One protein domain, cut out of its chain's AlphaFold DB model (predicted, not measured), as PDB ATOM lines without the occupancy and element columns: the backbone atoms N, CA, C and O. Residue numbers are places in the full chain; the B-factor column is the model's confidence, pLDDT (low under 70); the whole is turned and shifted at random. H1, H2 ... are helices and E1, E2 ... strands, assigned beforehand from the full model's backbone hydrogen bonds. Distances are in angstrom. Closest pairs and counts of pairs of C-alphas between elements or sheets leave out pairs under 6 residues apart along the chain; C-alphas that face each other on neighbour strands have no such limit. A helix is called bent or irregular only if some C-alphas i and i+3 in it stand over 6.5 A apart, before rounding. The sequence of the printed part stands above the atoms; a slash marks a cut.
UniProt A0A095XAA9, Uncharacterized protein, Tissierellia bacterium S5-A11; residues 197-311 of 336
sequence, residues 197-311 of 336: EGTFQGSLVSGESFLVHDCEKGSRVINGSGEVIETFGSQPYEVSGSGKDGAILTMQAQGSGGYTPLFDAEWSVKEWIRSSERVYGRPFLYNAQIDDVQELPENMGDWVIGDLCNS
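This is residues 197 to 311 of the 336 residues of an uncharacterized protein of Tissierellia bacterium S5-A11 (UniProt A0A095XAA9). Two strongly twisted four-stranded sheets make a sandwich, partly face to face and closest where edge strands E1 and E5 meet, while E4 and E8 at the other edges are apart. A long unnamed stretch, residues 252 to 282, joins E6 to E7, and the small helix H1 lies far out after E8. The printed part has 115 residues with E1 to E8, then H1; both sheets are antiparallel, in orders E1 E2 E3 E4 and E5 E6 E7 E8. The class is mostly strand, with under half of the residues in named elements; the whole is compact, radius of gyration of the C-alphas 13.7 A, spans 40 by 31 by 24 A.

E1, residues 199 to 205, begins at C-alpha 199 (16.386, 38.937, -29.183) and is 17.0 A long. E2, 209 to 214, and E3, 218 to 223, are each 16.3 A. E4 is 228 to 233, E5 237 to 242, and E6 246 to 251, 15.5 A. E7 is 283 to 287, E8 292 to 295. H1, 298 to 302, ends at C-alpha 302 (-1.564, 53.574, -8.932); it is only just irregular, C-alphas 299 and 302 being 7.0 A apart.

Each sheet is a meander, every strand the antiparallel neighbour of the one before, in hairpins. Pairs within hydrogen-bond range include N 201 and O 211, 2.8 A, in E1 and E2; N 212 and O 220, 2.9 A, in E2 and E3; N 221 and O 230, 2.8 A, in E3 and E4; N 240 and O 248, 2.9 A, in E5 and E6; N 249 and O 284, 2.9 A, in E6 and E7; N 285 and O 294, 2.9 A, in E7 and E8. Between the sheets, the closest C-alphas of E1 and E5 are those of Gly 202 and Val 239, 5.1 A. H1 is on neither sheet; 0 of 1 O i to N i+4 pairs and 1 of 2 O i to N i+3 pairs are within range.

The C-alphas farthest apart, of Ser 225 and Asp 302, are 40.9 A apart. The printed part has no cut. E6 to E7 is a long link. Residues 253 to 281 and 297 to 310 have pLDDT under 70.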
ATOM      1  N   GLU A 197      20.314  33.575 -31.031       88.88
ATOM      2  CA  GLU A 197      19.220  33.295 -31.943       88.88
ATOM      3  C   GLU A 197      17.930  33.865 -31.346       88.88
ATOM      4  O   GLU A 197      17.371  33.295 -30.402       88.88
ATOM      5  N   GLY A 198      17.508  35.016 -31.867       87.94
ATOM      6  CA  GLY A 198      16.372  35.786 -31.373       87.94
ATOM      7  C   GLY A 198      16.804  37.161 -30.865       87.94
ATOM      8  O   GLY A 198      17.707  37.790 -31.405       87.94
ATOM      9  N   THR A 199      16.134  37.648 -29.828       87.81
ATOM     10  CA  THR A 199      16.386  38.937 -29.183       87.81
ATOM     11  C   THR A 199      16.831  38.720 -27.744       87.81
ATOM     12  O   THR A 199      16.132  38.051 -26.978       87.81
ATOM     13  N   PHE A 200      17.969  39.306 -27.368       90.25
ATOM     14  CA  PHE A 200      18.410  39.372 -25.977       90.25
ATOM     15  C   PHE A 200      17.395  40.129 -25.118       90.25
ATOM     16  O   PHE A 200      17.086  41.288 -25.397       90.25
ATOM     17  N   GLN A 201      16.880  39.463 -24.080       87.31
ATOM     18  CA  GLN A 201      15.879  40.039 -23.190       87.31
ATOM     19  C   GLN A 201      16.468  40.594 -21.888       87.31
ATOM     20  O   GLN A 201      15.896  41.510 -21.304       87.31
ATOM     21  N   GLY A 202      17.609  40.067 -21.450       87.75
ATOM     22  CA  GLY A 202      18.340  40.547 -20.284       87.75
ATOM     23  C   GLY A 202      19.021  39.431 -19.506       87.75
ATOM     24  O   GLY A 202      18.963  38.259 -19.882       87.75
ATOM     25  N   SER A 203      19.701  39.803 -18.427       90.19
ATOM     26  CA  SER A 203      20.317  38.855 -17.493       90.19
ATOM     27  C   SER A 203      19.224  38.211 -16.636       90.19
ATOM     28  O   SER A 203      18.487  38.923 -15.966       90.19
ATOM     29  N   LEU A 204      19.065  36.885 -16.679       90.12
ATOM     30  CA  LEU A 204      18.061  36.212 -15.839       90.12
ATOM     31  C   LEU A 204      18.619  35.968 -14.436       90.12
ATOM     32  O   LEU A 204      17.944  36.216 -13.442       90.12
ATOM     33  N   VAL A 205      19.867  35.503 -14.381       90.12
ATOM     34  CA  VAL A 205      20.637  35.311 -13.153       90.12
ATOM     35  C   VAL A 205      22.023  35.890 -13.395       90.12
ATOM     36  O   VAL A 205      22.774  35.415 -14.256       90.12
ATOM     37  N   SER A 206      22.348  36.955 -12.662       87.25
ATOM     38  CA  SER A 206      23.585  37.714 -12.839       87.25
ATOM     39  C   SER A 206      24.811  36.820 -12.662       87.25
ATOM     40  O   SER A 206      25.012  36.224 -11.610       87.25
ATOM     41  N   GLY A 207      25.648  36.743 -13.702       88.31
ATOM     42  CA  GLY A 207      26.864  35.925 -13.720       88.31
ATOM     43  C   GLY A 207      26.658  34.490 -14.213       88.31
ATOM     44  O   GLY A 207      27.641  33.785 -14.432       88.31
ATOM     45  N   GLU A 208      25.415  34.067 -14.452       91.75
ATOM     46  CA  GLU A 208      25.107  32.682 -14.820       91.75
ATOM     47  C   GLU A 208      24.396  32.573 -16.170       91.75
ATOM     48  O   GLU A 208      24.854  31.846 -17.060       91.75
ATOM     49  N   SER A 209      23.296  33.310 -16.352       93.25
ATOM     50  CA  SER A 209      22.375  33.064 -17.462       93.25
ATOM     51  C   SER A 209      21.679  34.311 -18.005       93.25
ATOM     52  O   SER A 209      21.540  35.340 -17.343       93.25
ATOM     53  N   PHE A 210      21.224  34.196 -19.249       94.06
ATOM     54  CA  PHE A 210      20.516  35.224 -19.995       94.06
ATOM     55  C   PHE A 210      19.174  34.700 -20.479       94.06
ATOM     56  O   PHE A 210      19.061  33.545 -20.892       94.06
ATOM     57  N   LEU A 211      18.183  35.581 -20.509       92.44
ATOM     58  CA  LEU A 211      16.920  35.338 -21.183       92.44
ATOM     59  C   LEU A 211      17.016  35.827 -22.634       92.44
ATOM     60  O   LEU A 211      17.430  36.957 -22.903       92.44
ATOM     61  N   VAL A 212      16.596  34.984 -23.572       92.94
ATOM     62  CA  VAL A 212      16.457  35.323 -24.993       92.94
ATOM     63  C   VAL A 212      15.073  34.930 -25.483       92.94
ATOM     64  O   VAL A 212      14.493  33.960 -24.996       92.94
ATOM     65  N   HIS A 213      14.545  35.659 -26.460       89.38
ATOM     66  CA  HIS A 213      13.258  35.346 -27.077       89.38
ATOM     67  C   HIS A 213      13.380  35.253 -28.590       89.38
ATOM     68  O   HIS A 213      13.903  36.160 -29.229       89.38
ATOM     69  N   ASP A 214      12.847  34.181 -29.158       89.44
ATOM     70  CA  ASP A 214      12.718  33.988 -30.595       89.44
ATOM     71  C   ASP A 214      11.252  33.708 -30.951       89.44
ATOM     72  O   ASP A 214      10.562  32.992 -30.225       89.44
ATOM     73  N   CYS A 215      10.768  34.254 -32.067       82.06
ATOM     74  CA  CYS A 215       9.361  34.116 -32.450       82.06
ATOM     75  C   CYS A 215       8.962  32.668 -32.785       82.06
ATOM     76  O   CYS A 215       7.797  32.314 -32.623       82.06
ATOM     77  N   GLU A 216       9.896  31.839 -33.264       83.75
ATOM     78  CA  GLU A 216       9.631  30.440 -33.623       83.75
ATOM     79  C   GLU A 216       9.941  29.492 -32.459       83.75
ATOM     80  O   GLU A 216       9.226  28.514 -32.241       83.75
ATOM     81  N   LYS A 217      11.009  29.772 -31.704       84.25
ATOM     82  CA  LYS A 217      11.512  28.897 -30.630       84.25
ATOM     83  C   LYS A 217      11.059  29.301 -29.229       84.25
ATOM     84  O   LYS A 217      11.299  28.555 -28.281       84.25
ATOM     85  N   GLY A 218      10.412  30.454 -29.096       83.31
ATOM     86  CA  GLY A 218       9.952  31.000 -27.830       83.31
ATOM     87  C   GLY A 218      11.072  31.581 -26.966       83.31
ATOM     88  O   GLY A 218      12.194  31.836 -27.414       83.31
ATOM     89  N   SER A 219      10.742  31.808 -25.698       87.38
ATOM     90  CA  SER A 219      11.676  32.269 -24.678       87.38
ATOM     91  C   SER A 219      12.519  31.119 -24.145       87.38
ATOM     92  O   SER A 219      12.021  30.035 -23.835       87.38
ATOM     93  N   ARG A 220      13.822  31.361 -24.039       90.88
ATOM     94  CA  ARG A 220      14.827  30.383 -23.628       90.88
ATOM     95  C   ARG A 220      15.834  31.039 -22.700       90.88
ATOM     96  O   ARG A 220      16.136  32.224 -22.837       90.88
ATOM     97  N   VAL A 221      16.384  30.240 -21.802       92.31
ATOM     98  CA  VAL A 221      17.487  30.619 -20.932       92.31
ATOM     99  C   VAL A 221      18.762  30.032 -21.512       92.31
ATOM    100  O   VAL A 221      18.843  28.825 -21.758       92.31
ATOM    101  N   ILE A 222      19.755  30.885 -21.744       94.56
ATOM    102  CA  ILE A 222      21.076  30.489 -22.233       94.56
ATOM    103  C   ILE A 222      22.153  30.832 -21.206       94.56
ATOM    104  O   ILE A 222      22.043  31.827 -20.496       94.56
ATOM    105  N   ASN A 223      23.213  30.033 -21.128       93.62
ATOM    106  CA  ASN A 223      24.367  30.340 -20.277       93.62
ATOM    107  C   ASN A 223      25.378  31.275 -20.982       93.62
ATOM    108  O   ASN A 223      25.243  31.603 -22.162       93.62
ATOM    109  N   GLY A 224      26.458  31.653 -20.286       89.50
ATOM    110  CA  GLY A 224      27.545  32.497 -20.819       89.50
ATOM    111  C   GLY A 224      28.317  31.955 -22.041       89.50
ATOM    112  O   GLY A 224      29.171  32.661 -22.600       89.50
ATOM    113  N   SER A 225      28.038  30.715 -22.460       91.31
ATOM    114  CA  SER A 225      28.563  30.092 -23.682       91.31
ATOM    115  C   SER A 225      27.566  30.080 -24.851       91.31
ATOM    116  O   SER A 225      27.972  29.798 -25.976       91.31
ATOM    117  N   GLY A 226      26.294  30.421 -24.609       91.88
ATOM    118  CA  GLY A 226      25.212  30.381 -25.603       91.88
ATOM    119  C   GLY A 226      24.427  29.069 -25.638       91.88
ATOM    120  O   GLY A 226      23.519  28.923 -26.452       91.88
ATOM    121  N   GLU A 227      24.754  28.112 -24.772       94.69
ATOM    122  CA  GLU A 227      24.008  26.862 -24.652       94.69
ATOM    123  C   GLU A 227      22.659  27.114 -23.975       94.69
ATOM    124  O   GLU A 227      22.593  27.782 -22.943       94.69
ATOM    125  N   VAL A 228      21.592  26.554 -24.554       93.69
ATOM    126  CA  VAL A 228      20.247  26.576 -23.971       93.69
ATOM    127  C   VAL A 228      20.213  25.632 -22.779       93.69
ATOM    128  O   VAL A 228      20.358  24.422 -22.944       93.69
ATOM    129  N   ILE A 229      19.989  26.191 -21.594       92.19
ATOM    130  CA  ILE A 229      19.884  25.435 -20.341       92.19
ATOM    131  C   ILE A 229      18.429  25.231 -19.914       92.19
ATOM    132  O   ILE A 229      18.128  24.256 -19.231       92.19
ATOM    133  N   GLU A 230      17.515  26.095 -20.364       86.69
ATOM    134  CA  GLU A 230      16.087  25.965 -20.088       86.69
ATOM    135  C   GLU A 230      15.218  26.623 -21.175       86.69
ATOM    136  O   GLU A 230      15.644  27.546 -21.870       86.69
ATOM    137  N   THR A 231      13.974  26.153 -21.321       84.31
ATOM    138  CA  THR A 231      12.963  26.718 -22.223       84.31
ATOM    139  C   THR A 231      11.745  27.189 -21.423       84.31
ATOM    140  O   THR A 231      11.136  26.400 -20.701       84.31
ATOM    141  N   PHE A 232      11.370  28.461 -21.600       75.88
ATOM    142  CA  PHE A 232      10.211  29.119 -20.974       75.88
ATOM    143  C   PHE A 232       8.937  29.078 -21.855       75.88
ATOM    144  O   PHE A 232       7.890  29.649 -21.538       75.88
ATOM    145  N   GLY A 233       9.000  28.378 -22.986       74.00
ATOM    146  CA  GLY A 233       7.875  28.207 -23.905       74.00
ATOM    147  C   GLY A 233       7.702  29.385 -24.864       74.00
ATOM    148  O   GLY A 233       8.566  30.249 -24.979       74.00
ATOM    149  N   SER A 234       6.584  29.419 -25.585       75.88
ATOM    150  CA  SER A 234       6.328  30.367 -26.686       75.88
ATOM    151  C   SER A 234       6.146  31.831 -26.251       75.88
ATOM    152  O   SER A 234       6.140  32.741 -27.080       75.88
ATOM    153  N   GLN A 235       5.973  32.081 -24.956       77.00
ATOM    154  CA  GLN A 235       5.617  33.384 -24.407       77.00
ATOM    155  C   GLN A 235       6.840  34.318 -24.323       77.00
ATOM    156  O   GLN A 235       7.824  33.929 -23.693       77.00
ATOM    157  N   PRO A 236       6.825  35.537 -24.905       78.69
ATOM    158  CA  PRO A 236       7.872  36.530 -24.672       78.69
ATOM    159  C   PRO A 236       7.825  37.087 -23.246       78.69
ATOM    160  O   PRO A 236       6.751  37.391 -22.714       78.69
ATOM    161  N   TYR A 237       9.010  37.267 -22.670       81.31
ATOM    162  CA  TYR A 237       9.221  37.942 -21.393       81.31
ATOM    163  C   TYR A 237      10.354  38.953 -21.532       81.31
ATOM    164  O   TYR A 237      11.303  38.734 -22.284       81.31
ATOM    165  N   GLU A 238      10.260  40.035 -20.776       81.06
ATOM    166  CA  GLU A 238      11.294  41.052 -20.658       81.06
ATOM    167  C   GLU A 238      11.868  41.043 -19.246       81.06
ATOM    168  O   GLU A 238      11.119  40.963 -18.272       81.06
ATOM    169  N   VAL A 239      13.195  41.128 -19.145       83.94
ATOM    170  CA  VAL A 239      13.870  41.361 -17.871       83.94
ATOM    171  C   VAL A 239      13.871  42.860 -17.624       83.94
ATOM    172  O   VAL A 239      14.456  43.609 -18.402       83.94
ATOM    173  N   SER A 240      13.247  43.291 -16.536       78.50
ATOM    174  CA  SER A 240      13.325  44.683 -16.100       78.50
ATOM    175  C   SER A 240      14.550  44.876 -15.206       78.50
ATOM    176  O   SER A 240      15.364  45.744 -15.473       78.50
ATOM    177  N   GLY A 241      14.795  43.999 -14.231       80.69
ATOM    178  CA  GLY A 241      15.993  44.053 -13.380       80.69
ATOM    179  C   GLY A 241      16.504  42.663 -13.022       80.69
ATOM    180  O   GLY A 241      15.724  41.719 -12.999       80.69
ATOM    181  N   SER A 242      17.796  42.530 -12.727       84.50
ATOM    182  CA  SER A 242      18.437  41.232 -12.481       84.50
ATOM    183  C   SER A 242      19.404  41.276 -11.306       84.50
ATOM    184  O   SER A 242      20.079  42.285 -11.104       84.50
ATOM    185  N   GLY A 243      19.537  40.156 -10.607       84.19
ATOM    186  CA  GLY A 243      20.538  39.920  -9.578       84.19
ATOM    187  C   GLY A 243      21.034  38.480  -9.580       84.19
ATOM    188  O   GLY A 243      20.681  37.683 -10.451       84.19
ATOM    189  N   LYS A 244      21.892  38.150  -8.623       84.88
ATOM    190  CA  LYS A 244      22.528  36.835  -8.476       84.88
ATOM    191  C   LYS A 244      21.532  35.719  -8.151       84.88
ATOM    192  O   LYS A 244      21.836  34.565  -8.406       84.88
ATOM    193  N   ASP A 245      20.382  36.058  -7.570       83.50
ATOM    194  CA  ASP A 245      19.391  35.072  -7.129       83.50
ATOM    195  C   ASP A 245      18.165  35.010  -8.057       83.50
ATOM    196  O   ASP A 245      17.371  34.075  -7.962       83.50
ATOM    197  N   GLY A 246      18.011  35.958  -8.987       87.06
ATOM    198  CA  GLY A 246      16.858  36.004  -9.882       87.06
ATOM    199  C   GLY A 246      16.661  37.345 -10.584       87.06
ATOM    200  O   GLY A 246      17.581  38.160 -10.682       87.06
ATOM    201  N   ALA A 247      15.448  37.585 -11.079       86.75
ATOM    202  CA  ALA A 247      15.134  38.751 -11.901       86.75
ATOM    203  C   ALA A 247      13.685  39.218 -11.750       86.75
ATOM    204  O   ALA A 247      12.790  38.443 -11.434       86.75
ATOM    205  N   ILE A 248      13.439  40.491 -12.036       83.69
ATOM    206  CA  ILE A 248      12.098  41.033 -12.246       83.69
ATOM    207  C   ILE A 248      11.754  40.825 -13.715       83.69
ATOM    208  O   ILE A 248      12.442  41.351 -14.595       83.69
ATOM    209  N   LEU A 249      10.695  40.067 -13.968       82.06
ATOM    210  CA  LEU A 249      10.230  39.728 -15.304       82.06
ATOM    211  C   LEU A 249       8.864  40.345 -15.564       82.06
ATOM    212  O   LEU A 249       8.011  40.371 -14.682       82.06
ATOM    213  N   THR A 250       8.642  40.766 -16.804       79.00
ATOM    214  CA  THR A 250       7.336  41.213 -17.289       79.00
ATOM    215  C   THR A 250       6.929  40.374 -18.491       79.00
ATOM    216  O   THR A 250       7.694  40.211 -19.444       79.00
ATOM    217  N   MET A 251       5.717  39.824 -18.459       77.25
ATOM    218  CA  MET A 251       5.176  39.077 -19.594       77.25
ATOM    219  C   MET A 251       4.749  40.039 -20.704       77.25
ATOM    220  O   MET A 251       3.943  40.943 -20.466       77.25
ATOM    221  N   GLN A 252       5.254  39.803 -21.917       73.19
ATOM    222  CA  GLN A 252       4.990  40.644 -23.081       73.19
ATOM    223  C   GLN A 252       3.838  40.098 -23.951       73.19
ATOM    224  O   GLN A 252       3.419  38.956 -23.808       73.19
ATOM    225  N   ALA A 253       3.251  40.895 -24.840       63.62
ATOM    226  CA  ALA A 253       2.154  40.436 -25.684       63.62
ATOM    227  C   ALA A 253       2.755  39.622 -26.831       63.62
ATOM    228  O   ALA A 253       3.787  39.996 -27.390       63.62
ATOM    229  N   GLN A 254       2.116  38.519 -27.217       59.75
ATOM    230  CA  GLN A 254       2.487  37.835 -28.454       59.75
ATOM    231  C   GLN A 254       2.010  38.677 -29.652       59.75
ATOM    232  O   GLN A 254       0.835  38.631 -30.021       59.75
ATOM    233  N   GLY A 255       2.910  39.476 -30.235       52.19
ATOM    234  CA  GLY A 255       2.676  40.264 -31.456       52.19
ATOM    235  C   GLY A 255       2.856  41.785 -31.310       52.19
ATOM    236  O   GLY A 255       2.730  42.357 -30.232       52.19
ATOM    237  N   SER A 256       3.142  42.454 -32.430       36.47
ATOM    238  CA  SER A 256       3.434  43.894 -32.533       36.47
ATOM    239  C   SER A 256       2.167  44.762 -32.609       36.47
ATOM    240  O   SER A 256       1.954  45.495 -33.576       36.47
ATOM    241  N   GLY A 257       1.282  44.644 -31.627       38.25
ATOM    242  CA  GLY A 257       0.043  45.414 -31.593       38.25
ATOM    243  C   GLY A 257      -0.849  44.903 -30.483       38.25
ATOM    244  O   GLY A 257      -1.393  43.813 -30.602       38.25
ATOM    245  N   GLY A 258      -0.941  45.673 -29.398       41.16
ATOM    246  CA  GLY A 258      -1.642  45.310 -28.172       41.16
ATOM    247  C   GLY A 258      -2.932  44.515 -28.394       41.16
ATOM    248  O   GLY A 258      -3.769  44.867 -29.223       41.16
ATOM    249  N   TYR A 259      -3.078  43.474 -27.573       38.28
ATOM    250  CA  TYR A 259      -4.217  42.559 -27.503       38.28
ATOM    251  C   TYR A 259      -4.323  41.516 -28.631       38.28
ATOM    252  O   TYR A 259      -5.233  41.535 -29.457       38.28
ATOM    253  N   THR A 260      -3.460  40.498 -28.567       39.19
ATOM    254  CA  THR A 260      -3.756  39.181 -29.156       39.19
ATOM    255  C   THR A 260      -4.398  38.304 -28.070       39.19
ATOM    256  O   THR A 260      -3.814  38.167 -26.991       39.19
ATOM    257  N   PRO A 261      -5.593  37.720 -28.281       41.22
ATOM    258  CA  PRO A 261      -6.193  36.809 -27.312       41.22
ATOM    259  C   PRO A 261      -5.289  35.594 -27.073       41.22
ATOM    260  O   PRO A 261      -4.967  34.860 -28.004       41.22
ATOM    261  N   LEU A 262      -4.907  35.390 -25.811       44.41
ATOM    262  CA  LEU A 262      -4.131  34.257 -25.297       44.41
ATOM    263  C   LEU A 262      -4.931  32.952 -25.396       44.41
ATOM    264  O   LEU A 262      -5.480  32.478 -24.403       44.41
ATOM    265  N   PHE A 263      -5.026  32.377 -26.587       45.62
ATOM    266  CA  PHE A 263      -5.599  31.050 -26.778       45.62
ATOM    267  C   PHE A 263      -4.907  30.358 -27.945       45.62
ATOM    268  O   PHE A 263      -5.501  30.254 -29.006       45.62
ATOM    269  N   ASP A 264      -3.659  29.923 -27.763       37.91
ATOM    270  CA  ASP A 264      -3.235  28.611 -28.262       37.91
ATOM    271  C   ASP A 264      -1.841  28.200 -27.743       37.91
ATOM    272  O   ASP A 264      -0.869  28.941 -27.828       37.91
ATOM    273  N   ALA A 265      -1.806  26.963 -27.237       41.75
ATOM    274  CA  ALA A 265      -0.680  26.028 -27.134       41.75
ATOM    275  C   ALA A 265       0.483  26.246 -26.122       41.75
ATOM    276  O   ALA A 265       1.289  27.164 -26.219       41.75
ATOM    277  N   GLU A 266       0.572  25.248 -25.221       43.16
ATOM    278  CA  GLU A 266       1.746  24.632 -24.559       43.16
ATOM    279  C   GLU A 266       2.687  25.542 -23.728       43.16
ATOM    280  O   GLU A 266       3.513  26.286 -24.250       43.16
ATOM    281  N   TRP A 267       2.568  25.473 -22.389       50.88
ATOM    282  CA  TRP A 267       3.086  26.484 -21.446       50.88
ATOM    283  C   TRP A 267       4.233  26.008 -20.544       50.88
ATOM    284  O   TRP A 267       4.156  24.919 -19.971       50.88
ATOM    285  N   SER A 268       5.219  26.883 -20.280       46.84
ATOM    286  CA  SER A 268       6.241  26.633 -19.254       46.84
ATOM    287  C   SER A 268       6.922  27.882 -18.644       46.84
ATOM    288  O   SER A 268       7.912  28.340 -19.176       46.84
ATOM    289  N   VAL A 269       6.490  28.327 -17.453       48.59
ATOM    290  CA  VAL A 269       7.347  28.871 -16.363       48.59
ATOM    291  C   VAL A 269       7.190  28.114 -15.010       48.59
ATOM    292  O   VAL A 269       7.858  28.431 -14.052       48.59
ATOM    293  N   LYS A 270       6.404  27.061 -14.753       53.22
ATOM    294  CA  LYS A 270       5.569  26.121 -15.510       53.22
ATOM    295  C   LYS A 270       4.253  25.965 -14.736       53.22
ATOM    296  O   LYS A 270       4.222  25.574 -13.577       53.22
ATOM    297  N   GLU A 271       3.152  26.328 -15.395       48.88
ATOM    298  CA  GLU A 271       1.764  26.302 -14.900       48.88
ATOM    299  C   GLU A 271       1.341  27.341 -13.830       48.88
ATOM    300  O   GLU A 271       0.200  27.260 -13.385       48.88
ATOM    301  N   TRP A 272       2.160  28.333 -13.446       47.34
ATOM    302  CA  TRP A 272       1.875  29.278 -12.340       47.34
ATOM    303  C   TRP A 272       1.534  30.729 -12.735       47.34
ATOM    304  O   TRP A 272       1.949  31.675 -12.094       47.34
ATOM    305  N   ILE A 273       0.642  30.941 -13.695       48.00
ATOM    306  CA  ILE A 273      -0.324  32.048 -13.521       48.00
ATOM    307  C   ILE A 273      -1.568  31.401 -12.900       48.00
ATOM    308  O   ILE A 273      -2.592  31.221 -13.562       48.00
ATOM    309  N   ARG A 274      -1.434  30.846 -11.685       43.34
ATOM    310  CA  ARG A 274      -2.368  29.821 -11.173       43.34
ATOM    311  C   ARG A 274      -3.612  30.337 -10.443       43.34
ATOM    312  O   ARG A 274      -4.380  29.486 -10.002       43.34
ATOM    313  N   SER A 275      -3.903  31.645 -10.422       39.88
ATOM    314  CA  SER A 275      -5.293  32.145 -10.329       39.88
ATOM    315  C   SER A 275      -5.483  33.652 -10.597       39.88
ATOM    316  O   SER A 275      -4.751  34.491 -10.097       39.88
ATOM    317  N   SER A 276      -6.571  33.921 -11.331       36.56
ATOM    318  CA  SER A 276      -7.401  35.130 -11.534       36.56
ATOM    319  C   SER A 276      -6.990  36.349 -12.363       36.56
ATOM    320  O   SER A 276      -7.884  36.780 -13.086       36.56
ATOM    321  N   GLU A 277      -5.770  36.889 -12.403       44.62
ATOM    322  CA  GLU A 277      -5.555  38.117 -13.209       44.62
ATOM    323  C   GLU A 277      -4.343  38.050 -14.145       44.62
ATOM    324  O   GLU A 277      -3.214  38.417 -13.847       44.62
ATOM    325  N   ARG A 278      -4.644  37.557 -15.351       51.94
ATOM    326  CA  ARG A 278      -3.776  37.434 -16.526       51.94
ATOM    327  C   ARG A 278      -3.487  38.812 -17.131       51.94
ATOM    328  O   ARG A 278      -4.048  39.153 -18.174       51.94
ATOM    329  N   VAL A 279      -2.656  39.615 -16.478       56.84
ATOM    330  CA  VAL A 279      -2.382  40.987 -16.925       56.84
ATOM    331  C   VAL A 279      -1.021  41.046 -17.617       56.84
ATOM    332  O   VAL A 279       0.026  41.004 -16.974       56.84
ATOM    333  N   TYR A 280      -1.042  41.127 -18.952       62.69
ATOM    334  CA  TYR A 280       0.112  41.555 -19.751       62.69
ATOM    335  C   TYR A 280       0.715  42.834 -19.157       62.69
ATOM    336  O   TYR A 280      -0.029  43.723 -18.744       62.69
ATOM    337  N   GLY A 281       2.044  42.934 -19.136       66.25
ATOM    338  CA  GLY A 281       2.719  44.120 -18.615       66.25
ATOM    339  C   GLY A 281       2.828  44.174 -17.088       66.25
ATOM    340  O   GLY A 281       3.439  45.107 -16.576       66.25
ATOM    341  N   ARG A 282       2.291  43.192 -16.344       73.56
ATOM    342  CA  ARG A 282       2.484  43.118 -14.889       73.56
ATOM    343  C   ARG A 282       3.828  42.439 -14.556       73.56
ATOM    344  O   ARG A 282       4.026  41.291 -14.959       73.56
ATOM    345  N   PRO A 283       4.736  43.114 -13.828       77.44
ATOM    346  CA  PRO A 283       5.993  42.544 -13.386       77.44
ATOM    347  C   PRO A 283       5.801  41.594 -12.206       77.44
ATOM    348  O   PRO A 283       4.931  41.782 -11.350       77.44
ATOM    349  N   PHE A 284       6.671  40.597 -12.143       78.75
ATOM    350  CA  PHE A 284       6.784  39.629 -11.060       78.75
ATOM    351  C   PHE A 284       8.258  39.336 -10.783       78.75
ATOM    352  O   PHE A 284       9.122  39.550 -11.635       78.75
ATOM    353  N   LEU A 285       8.556  38.856  -9.582       82.62
ATOM    354  CA  LEU A 285       9.900  38.440  -9.203       82.62
ATOM    355  C   LEU A 285      10.079  36.953  -9.520       82.62
ATOM    356  O   LEU A 285       9.345  36.134  -8.984       82.62
ATOM    357  N   TYR A 286      11.048  36.602 -10.357       84.06
ATOM    358  CA  TYR A 286      11.530  35.235 -10.547       84.06
ATOM    359  C   TYR A 286      12.676  34.938  -9.584       84.06
ATOM    360  O   TYR A 286      13.630  35.711  -9.504       84.06
ATOM    361  N   ASN A 287      12.580  33.811  -8.884       81.75
ATOM    362  CA  ASN A 287      13.578  33.287  -7.967       81.75
ATOM    363  C   ASN A 287      14.213  32.025  -8.565       81.75
ATOM    364  O   ASN A 287      13.592  30.961  -8.613       81.75
ATOM    365  N   ALA A 288      15.474  32.141  -8.975       81.06
ATOM    366  CA  ALA A 288      16.203  31.068  -9.639       81.06
ATOM    367  C   ALA A 288      16.655  29.953  -8.684       81.06
ATOM    368  O   ALA A 288      16.866  28.825  -9.121       81.06
ATOM    369  N   GLN A 289      16.788  30.228  -7.381       78.12
ATOM    370  CA  GLN A 289      17.240  29.221  -6.410       78.12
ATOM    371  C   GLN A 289      16.224  28.089  -6.223       78.12
ATOM    372  O   GLN A 289      16.597  26.947  -5.952       78.12
ATOM    373  N   ILE A 290      14.941  28.424  -6.341       72.12
ATOM    374  CA  ILE A 290      13.817  27.498  -6.150       72.12
ATOM    375  C   ILE A 290      13.020  27.263  -7.432       72.12
ATOM    376  O   ILE A 290      12.083  26.469  -7.406       72.12
ATOM    377  N   ASP A 291      13.403  27.938  -8.519       74.19
ATOM    378  CA  ASP A 291      12.698  27.944  -9.801       74.19
ATOM    379  C   ASP A 291      11.200  28.268  -9.639       74.19
ATOM    380  O   ASP A 291      10.319  27.505 -10.036       74.19
ATOM    381  N   ASP A 292      10.910  29.398  -8.982       74.31
ATOM    382  CA  ASP A 292       9.544  29.860  -8.697       74.31
ATOM    383  C   ASP A 292       9.413  31.375  -8.900       74.31
ATOM    384  O   ASP A 292      10.404  32.087  -9.072       74.31
ATOM    385  N   VAL A 293       8.185  31.892  -8.887       75.56
ATOM    386  CA  VAL A 293       7.906  33.323  -9.056       75.56
ATOM    387  C   VAL A 293       7.026  33.869  -7.928       75.56
ATOM    388  O   VAL A 293       6.323  33.134  -7.244       75.56
ATOM    389  N   GLN A 294       7.074  35.179  -7.709       75.88
ATOM    390  CA  GLN A 294       6.259  35.884  -6.723       75.88
ATOM    391  C   GLN A 294       5.655  37.142  -7.350       75.88
ATOM    392  O   GLN A 294       6.361  37.952  -7.959       75.88
ATOM    393  N   GLU A 295       4.343  37.323  -7.204       74.88
ATOM    394  CA  GLU A 295       3.663  38.526  -7.682       74.88
ATOM    395  C   GLU A 295       4.007  39.738  -6.816       74.88
ATOM    396  O   GLU A 295       4.010  39.662  -5.587       74.88
ATOM    397  N   LEU A 296       4.236  40.886  -7.459       74.81
ATOM    398  CA  LEU A 296       4.347  42.152  -6.742       74.81
ATOM    399  C   LEU A 296       2.957  42.607  -6.242       74.81
ATOM    400  O   LEU A 296       1.951  42.332  -6.915       74.81
ATOM    401  N   PRO A 297       2.868  43.311  -5.093       68.00
ATOM    402  CA  PRO A 297       1.593  43.703  -4.484       68.00
ATOM    403  C   PRO A 297       0.652  44.468  -5.432       68.00
ATOM    404  O   PRO A 297       1.060  45.435  -6.072       68.00
ATOM    405  N   GLU A 298      -0.633  44.092  -5.468       59.72
ATOM    406  CA  GLU A 298      -1.662  44.688  -6.354       59.72
ATOM    407  C   GLU A 298      -1.857  46.200  -6.156       59.72
ATOM    408  O   GLU A 298      -2.063  46.937  -7.119       59.72
ATOM    409  N   ASN A 299      -1.718  46.690  -4.920       56.59
ATOM    410  CA  ASN A 299      -1.875  48.112  -4.576       56.59
ATOM    411  C   ASN A 299      -0.752  49.006  -5.134       56.59
ATOM    412  O   ASN A 299      -0.762  50.219  -4.927       56.59
ATOM    413  N   MET A 300       0.213  48.425  -5.849       57.22
ATOM    414  CA  MET A 300       1.132  49.181  -6.692       57.22
ATOM    415  C   MET A 300       0.465  49.720  -7.967       57.22
ATOM    416  O   MET A 300       1.081  50.514  -8.657       57.22
ATOM    417  N   GLY A 301      -0.786  49.351  -8.272       42.72
ATOM    418  CA  GLY A 301      -1.494  49.733  -9.503       42.72
ATOM    419  C   GLY A 301      -1.655  51.238  -9.777       42.72
ATOM    420  O   GLY A 301      -1.781  51.611 -10.940       42.72
ATOM    421  N   ASP A 302      -1.588  52.104  -8.757       45.56
ATOM    422  CA  ASP A 302      -1.564  53.574  -8.932       45.56
ATOM    423  C   ASP A 302      -0.140  54.133  -9.131       45.56
ATOM    424  O   ASP A 302       0.060  55.230  -9.656       45.56
ATOM    425  N   TRP A 303       0.871  53.364  -8.735       52.72
ATOM    426  CA  TRP A 303       2.279  53.678  -8.916       52.72
ATOM    427  C   TRP A 303       2.687  53.147 -10.283       52.72
ATOM    428  O   TRP A 303       3.004  51.974 -10.390       52.72
ATOM    429  N   VAL A 304       2.612  53.992 -11.323       50.31
ATOM    430  CA  VAL A 304       2.819  53.623 -12.740       50.31
ATOM    431  C   VAL A 304       3.857  52.510 -12.897       50.31
ATOM    432  O   VAL A 304       5.065  52.750 -12.928       50.31
ATOM    433  N   ILE A 305       3.346  51.286 -13.015       50.78
ATOM    434  CA  ILE A 305       4.093  50.085 -13.353       50.78
ATOM    435  C   ILE A 305       4.308  50.145 -14.869       50.78
ATOM    436  O   ILE A 305       3.688  49.428 -15.643       50.78
ATOM    437  N   GLY A 306       5.090  51.123 -15.308       44.44
ATOM    438  CA  GLY A 306       5.495  51.292 -16.695       44.44
ATOM    439  C   GLY A 306       7.007  51.288 -16.724       44.44
ATOM    440  O   GLY A 306       7.599  52.093 -16.021       44.44
ATOM    441  N   ASP A 307       7.603  50.356 -17.466       45.81
ATOM    442  CA  ASP A 307       8.981  50.358 -17.997       45.81
ATOM    443  C   ASP A 307      10.156  50.651 -17.037       45.81
ATOM    444  O   ASP A 307      11.290  50.826 -17.474       45.81
ATOM    445  N   LEU A 308       9.915  50.725 -15.727       52.28
ATOM    446  CA  LEU A 308      10.818  51.371 -14.768       52.28
ATOM    447  C   LEU A 308      11.243  50.461 -13.605       52.28
ATOM    448  O   LEU A 308      11.901  50.912 -12.667       52.28
ATOM    449  N   CYS A 309      10.936  49.162 -13.665       55.16
ATOM    450  CA  CYS A 309      11.364  48.175 -12.665       55.16
ATOM    451  C   CYS A 309      12.815  47.700 -12.880       55.16
ATOM    452  O   CYS A 309      13.102  46.510 -12.752       55.16
ATOM    453  N   ASN A 310      13.747  48.612 -13.190       63.50
ATOM    454  CA  ASN A 310      15.116  48.241 -13.578       63.50
ATOM    455  C   ASN A 310      16.104  48.081 -12.420       63.50
ATOM    456  O   ASN A 310      17.315  48.090 -12.615       63.50
ATOM    457  N   SER A 311      15.605  47.974 -11.188       70.25
ATOM    458  CA  SER A 311      16.419  48.236  -9.995       70.25
ATOM    459  C   SER A 311      16.396  47.093  -8.981       70.25
ATOM    460  O   SER A 311      16.383  47.323  -7.774       70.25
TER     461      SER A 311